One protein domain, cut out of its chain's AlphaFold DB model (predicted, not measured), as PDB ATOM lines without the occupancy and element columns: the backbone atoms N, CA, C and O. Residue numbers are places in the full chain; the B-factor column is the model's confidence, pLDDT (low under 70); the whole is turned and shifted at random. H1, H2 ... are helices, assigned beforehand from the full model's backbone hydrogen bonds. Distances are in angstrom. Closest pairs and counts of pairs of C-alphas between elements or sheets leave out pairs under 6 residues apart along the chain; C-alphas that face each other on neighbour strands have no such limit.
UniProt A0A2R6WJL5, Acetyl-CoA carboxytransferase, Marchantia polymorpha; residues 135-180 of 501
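Overview. This is residues 135 to 180 of the 501 residues of the protein "Acetyl-CoA carboxytransferase" of Marchantia polymorpha (UniProt A0A2R6WJL5). Two long helices, H1 and H2, lie side by side as a helical hairpin, the second folding back along the first after a tight turn at residues 155 to 158. H2 is displaced lengthwise, with its last residues reaching beyond the beginning of H1. The printed part has 46 residues with two named helices, H1 then H2, and no named strand; the class is all helix. The whole is loose, with a radius of gyration of the C-alphas of 12.0 A, and a rod in outline, spanning 40 by 18 by 7 A.

Arrangement. H1, residues 135 to 154, and H2, residues 159 to 178, touch, and their closest C-alphas, those of Ile 144 and Ile 162, are 6.1 A apart. They run opposite ways at a shallow tilt of 11 degrees. In H1 and H2 every O i to N i+4 pair is within hydrogen-bond range.

Along the chain. H1 begins at C-alpha 135, (161.036, 116.154, 108.101), and measures 28.3 A from first to last C-alpha. H2 measures 28.4 A and ends at C-alpha 178, (161.415, 126.950, 95.955).

Size, cuts and confidence. The two C-alphas farthest apart, those of Gly 155 and Leu 180, are 40.1 A apart. The printed part has no cut, and its one link between helices is tight. The mean pLDDT of the printed part is 91.8, and no printed residue is under 70.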
ATOM      1  N   ARG A 135     161.698 117.364 107.578       91.38
ATOM      2  CA  ARG A 135     161.036 116.154 108.101       91.38
ATOM      3  C   ARG A 135     160.109 115.467 107.086       91.38
ATOM      4  O   ARG A 135     160.228 114.255 106.959       91.38
ATOM      5  N   PRO A 136     159.272 116.182 106.304       91.44
ATOM      6  CA  PRO A 136     158.440 115.533 105.291       91.44
ATOM      7  C   PRO A 136     159.241 114.787 104.213       91.44
ATOM      8  O   PRO A 136     158.741 113.814 103.656       91.44
ATOM      9  N   LEU A 137     160.469 115.231 103.914       92.00
ATOM     10  CA  LEU A 137     161.363 114.549 102.976       92.00
ATOM     11  C   LEU A 137     161.942 113.284 103.600       92.00
ATOM     12  O   LEU A 137     161.927 112.241 102.958       92.00
ATOM     13  N   VAL A 138     162.372 113.359 104.860       92.12
ATOM     14  CA  VAL A 138     162.873 112.189 105.600       92.12
ATOM     15  C   VAL A 138     161.790 111.126 105.758       92.12
ATOM     16  O   VAL A 138     162.057 109.943 105.580       92.12
ATOM     17  N   ASP A 139     160.546 111.525 106.017       92.75
ATOM     18  CA  ASP A 139     159.424 110.586 106.110       92.75
ATOM     19  C   ASP A 139     159.147 109.876 104.772       92.75
ATOM     20  O   ASP A 139     158.688 108.734 104.763       92.75
ATOM     21  N   LEU A 140     159.391 110.542 103.637       92.50
ATOM     22  CA  LEU A 140     159.284 109.933 102.308       92.50
ATOM     23  C   LEU A 140     160.479 109.027 102.000       92.50
ATOM     24  O   LEU A 140     160.275 107.945 101.462       92.50
ATOM     25  N   GLU A 141     161.689 109.436 102.374       92.56
ATOM     26  CA  GLU A 141     162.911 108.642 102.222       92.56
ATOM     27  C   GLU A 141     162.823 107.333 103.018       92.56
ATOM     28  O   GLU A 141     162.990 106.258 102.449       92.56
ATOM     29  N   ASN A 142     162.395 107.399 104.284       93.94
ATOM     30  CA  ASN A 142     162.165 106.214 105.113       93.94
ATOM     31  C   ASN A 142     161.131 105.265 104.490       93.94
ATOM     32  O   ASN A 142     161.324 104.055 104.499       93.94
ATOM     33  N   LYS A 143     160.050 105.794 103.900       93.19
ATOM     34  CA  LYS A 143     159.053 104.967 103.196       93.19
ATOM     35  C   LYS A 143     159.629 104.304 101.950       93.19
ATOM     36  O   LYS A 143     159.308 103.152 101.679       93.19
ATOM     37  N   ILE A 144     160.458 105.019 101.186       92.94
ATOM     38  CA  ILE A 144     161.152 104.452 100.024       92.94
ATOM     39  C   ILE A 144     162.053 103.299 100.480       92.94
ATOM     40  O   ILE A 144     162.024 102.228  99.874       92.94
ATOM     41  N   ASP A 145     162.796 103.487 101.567       92.88
ATOM     42  CA  ASP A 145     163.695 102.467 102.101       92.88
ATOM     43  C   ASP A 145     162.940 101.267 102.693       92.88
ATOM     44  O   ASP A 145     163.310 100.126 102.422       92.88
ATOM     45  N   GLU A 146     161.824 101.482 103.394       93.19
ATOM     46  CA  GLU A 146     160.936 100.409 103.864       93.19
ATOM     47  C   GLU A 146     160.392  99.564 102.702       93.19
ATOM     48  O   GLU A 146     160.406  98.331 102.764       93.19
ATOM     49  N   VAL A 147     159.946 100.207 101.613       91.31
ATOM     50  CA  VAL A 147     159.453  99.506 100.416       91.31
ATOM     51  C   VAL A 147     160.585  98.745  99.722       91.31
ATOM     52  O   VAL A 147     160.390  97.596  99.320       91.31
ATOM     53  N   ARG A 148     161.790  99.325  99.636       91.12
ATOM     54  CA  ARG A 148     162.983  98.638  99.111       91.12
ATOM     55  C   ARG A 148     163.357  97.424  99.960       91.12
ATOM     56  O   ARG A 148     163.666  96.362  99.417       91.12
ATOM     57  N   GLU A 149     163.299  97.535 101.284       91.81
ATOM     58  CA  GLU A 149     163.534  96.401 102.178       91.81
ATOM     59  C   GLU A 149     162.478  95.303 102.021       91.81
ATOM     60  O   GLU A 149     162.818  94.117 102.033       91.81
ATOM     61  N   LEU A 150     161.204  95.672 101.870       90.50
ATOM     62  CA  LEU A 150     160.113  94.726 101.636       90.50
ATOM     63  C   LEU A 150     160.272  93.999 100.299       90.50
ATOM     64  O   LEU A 150     160.101  92.778 100.264       90.50
ATOM     65  N   ALA A 151     160.657  94.710  99.235       89.44
ATOM     66  CA  ALA A 151     160.984  94.121  97.935       89.44
ATOM     67  C   ALA A 151     162.079  93.054  98.076       89.44
ATOM     68  O   ALA A 151     161.908  91.913  97.648       89.44
ATOM     69  N   ASN A 152     163.158  93.389  98.789       88.69
ATOM     70  CA  ASN A 152     164.281  92.480  99.017       88.69
ATOM     71  C   ASN A 152     163.908  91.258  99.877       88.69
ATOM     72  O   ASN A 152     164.416  90.166  99.633       88.69
ATOM     73  N   LYS A 153     163.033  91.417 100.881       90.56
ATOM     74  CA  LYS A 153     162.610  90.320 101.777       90.56
ATOM     75  C   LYS A 153     161.593  89.376 101.132       90.56
ATOM     76  O   LYS A 153     161.624  88.180 101.401       90.56
ATOM     77  N   THR A 154     160.668  89.909 100.336       86.12
ATOM     78  CA  THR A 154     159.546  89.137  99.769       86.12
ATOM     79  C   THR A 154     159.800  88.639  98.350       86.12
ATOM     80  O   THR A 154     159.103  87.732  97.900       86.12
ATOM     81  N   GLY A 155     160.777  89.214  97.638       82.38
ATOM     82  CA  GLY A 155     161.030  88.925  96.225       82.38
ATOM     83  C   GLY A 155     159.928  89.429  95.285       82.38
ATOM     84  O   GLY A 155     159.924  89.063  94.113       82.38
ATOM     85  N   MET A 156     158.982  90.233  95.790       83.50
ATOM     86  CA  MET A 156     157.934  90.868  94.992       83.50
ATOM     87  C   MET A 156     158.460  92.142  94.324       83.50
ATOM     88  O   MET A 156     159.253  92.883  94.910       83.50
ATOM     89  N   ASP A 157     157.995  92.402  93.101       86.38
ATOM     90  CA  ASP A 157     158.364  93.600  92.352       86.38
ATOM     91  C   ASP A 157     157.540  94.810  92.813       86.38
ATOM     92  O   ASP A 157     156.330  94.886  92.594       86.38
ATOM     93  N   PHE A 158     158.218  95.765  93.449       88.31
ATOM     94  CA  PHE A 158     157.661  97.058  93.850       88.31
ATOM     95  C   PHE A 158     158.281  98.227  93.068       88.31
ATOM     96  O   PHE A 158     158.197  99.377  93.502       88.31
ATOM     97  N   SER A 159     158.906  97.967  91.914       89.75
ATOM     98  CA  SER A 159     159.649  98.978  91.148       89.75
ATOM     99  C   SER A 159     158.792 100.182  90.747       89.75
ATOM    100  O   SER A 159     159.260 101.319  90.822       89.75
ATOM    101  N   GLU A 160     157.527  99.969  90.366       91.38
ATOM    102  CA  GLU A 160     156.607 101.068  90.030       91.38
ATOM    103  C   GLU A 160     156.294 101.947  91.246       91.38
ATOM    104  O   GLU A 160     156.384 103.169  91.163       91.38
ATOM    105  N   GLN A 161     156.022 101.335  92.400       90.31
ATOM    106  CA  GLN A 161     155.709 102.054  93.640       90.31
ATOM    107  C   GLN A 161     156.916 102.844  94.156       90.31
ATOM    108  O   GLN A 161     156.770 103.983  94.596       90.31
ATOM    109  N   ILE A 162     158.120 102.267  94.063       92.19
ATOM    110  CA  ILE A 162     159.370 102.961  94.400       92.19
ATOM    111  C   ILE A 162     159.537 104.183  93.496       92.19
ATOM    112  O   ILE A 162     159.783 105.279  93.994       92.19
ATOM    113  N   LYS A 163     159.328 104.027  92.185       94.50
ATOM    114  CA  LYS A 163     159.444 105.128  91.224       94.50
ATOM    115  C   LYS A 163     158.417 106.236  91.476       94.50
ATOM    116  O   LYS A 163     158.760 107.411  91.378       94.50
ATOM    117  N   GLU A 164     157.177 105.893  91.818       94.81
ATOM    118  CA  GLU A 164     156.155 106.876  92.202       94.81
ATOM    119  C   GLU A 164     156.545 107.644  93.473       94.81
ATOM    120  O   GLU A 164     156.401 108.868  93.533       94.81
ATOM    121  N   LEU A 165     157.074 106.948  94.484       93.56
ATOM    122  CA  LEU A 165     157.549 107.577  95.717       93.56
ATOM    123  C   LEU A 165     158.774 108.467  95.475       93.56
ATOM    124  O   LEU A 165     158.824 109.564  96.027       93.56
ATOM    125  N   GLU A 166     159.717 108.050  94.629       93.56
ATOM    126  CA  GLU A 166     160.881 108.849  94.222       93.56
ATOM    127  C   GLU A 166     160.456 110.118  93.467       93.56
ATOM    128  O   GLU A 166     160.903 111.217  93.790       93.56
ATOM    129  N   GLN A 167     159.513 110.006  92.525       95.00
ATOM    130  CA  GLN A 167     158.957 111.172  91.830       95.00
ATOM    131  C   GLN A 167     158.251 112.129  92.793       95.00
ATOM    132  O   GLN A 167     158.399 113.351  92.689       95.00
ATOM    133  N   LYS A 168     157.496 111.585  93.753       94.50
ATOM    134  CA  LYS A 168     156.840 112.377  94.794       94.50
ATOM    135  C   LYS A 168     157.860 113.056  95.706       94.50
ATOM    136  O   LYS A 168     157.669 114.223  96.042       94.50
ATOM    137  N   TYR A 169     158.932 112.363  96.079       93.56
ATOM    138  CA  TYR A 169     160.040 112.920  96.851       93.56
ATOM    139  C   TYR A 169     160.672 114.105  96.119       93.56
ATOM    140  O   TYR A 169     160.762 115.192  96.688       93.56
ATOM    141  N   ASP A 170     161.017 113.941  94.840       92.62
ATOM    142  CA  ASP A 170     161.615 115.008  94.035       92.62
ATOM    143  C   ASP A 170     160.681 116.209  93.879       92.62
ATOM    144  O   ASP A 170     161.124 117.361  93.933       92.62
ATOM    145  N   GLN A 171     159.379 115.963  93.719       94.06
ATOM    146  CA  GLN A 171     158.391 117.029  93.633       94.06
ATOM    147  C   GLN A 171     158.288 117.813  94.945       94.06
ATOM    148  O   GLN A 171     158.442 119.034  94.935       94.06
ATOM    149  N   VAL A 172     158.120 117.124  96.079       93.69
ATOM    150  CA  VAL A 172     158.044 117.762  97.403       93.69
ATOM    151  C   VAL A 172     159.347 118.492  97.732       93.69
ATOM    152  O   VAL A 172     159.310 119.595  98.273       93.69
ATOM    153  N   ARG A 173     160.503 117.923  97.368       92.88
ATOM    154  CA  ARG A 173     161.815 118.553  97.556       92.88
ATOM    155  C   ARG A 173     161.921 119.860  96.779       92.88
ATOM    156  O   ARG A 173     162.370 120.857  97.342       92.88
ATOM    157  N   ARG A 174     161.501 119.874  95.510       93.38
ATOM    158  CA  ARG A 174     161.458 121.102  94.701       93.38
ATOM    159  C   ARG A 174     160.515 122.132  95.299       93.38
ATOM    160  O   ARG A 174     160.934 123.265  95.511       93.38
ATOM    161  N   ASP A 175     159.291 121.737  95.624       93.38
ATOM    162  CA  ASP A 175     158.282 122.663  96.140       93.38
ATOM    163  C   ASP A 175     158.710 123.293  97.473       93.38
ATOM    164  O   ASP A 175     158.542 124.501  97.659       93.38
ATOM    165  N   LEU A 176     159.334 122.505  98.356       93.75
ATOM    166  CA  LEU A 176     159.868 122.964  99.640       93.75
ATOM    167  C   LEU A 176     160.984 123.998  99.457       93.75
ATOM    168  O   LEU A 176     160.932 125.072 100.053       93.75
ATOM    169  N   TYR A 177     161.982 123.689  98.624       93.56
ATOM    170  CA  TYR A 177     163.145 124.556  98.436       93.56
ATOM    171  C   TYR A 177     162.854 125.808  97.595       93.56
ATOM    172  O   TYR A 177     163.506 126.831  97.791       93.56
ATOM    173  N   LEU A 178     161.852 125.772  96.713       91.69
ATOM    174  CA  LEU A 178     161.415 126.950  95.955       91.69
ATOM    175  C   LEU A 178     160.644 127.961  96.822       91.69
ATOM    176  O   LEU A 178     160.714 129.162  96.569       91.69
ATOM    177  N   HIS A 179     159.948 127.499  97.864       92.75
ATOM    178  CA  HIS A 179     159.070 128.332  98.697       92.75
ATOM    179  C   HIS A 179     159.564 128.470 100.144       92.75
ATOM    180  O   HIS A 179     158.762 128.572 101.074       92.75
ATOM    181  N   LEU A 180     160.886 128.494 100.345       95.50
ATOM    182  CA  LEU A 180     161.462 128.656 101.680       95.50
ATOM    183  C   LEU A 180     161.064 129.993 102.310       95.50
ATOM    184  O   LEU A 180     161.294 131.069 101.745       95.50
TER     185      LEU A 180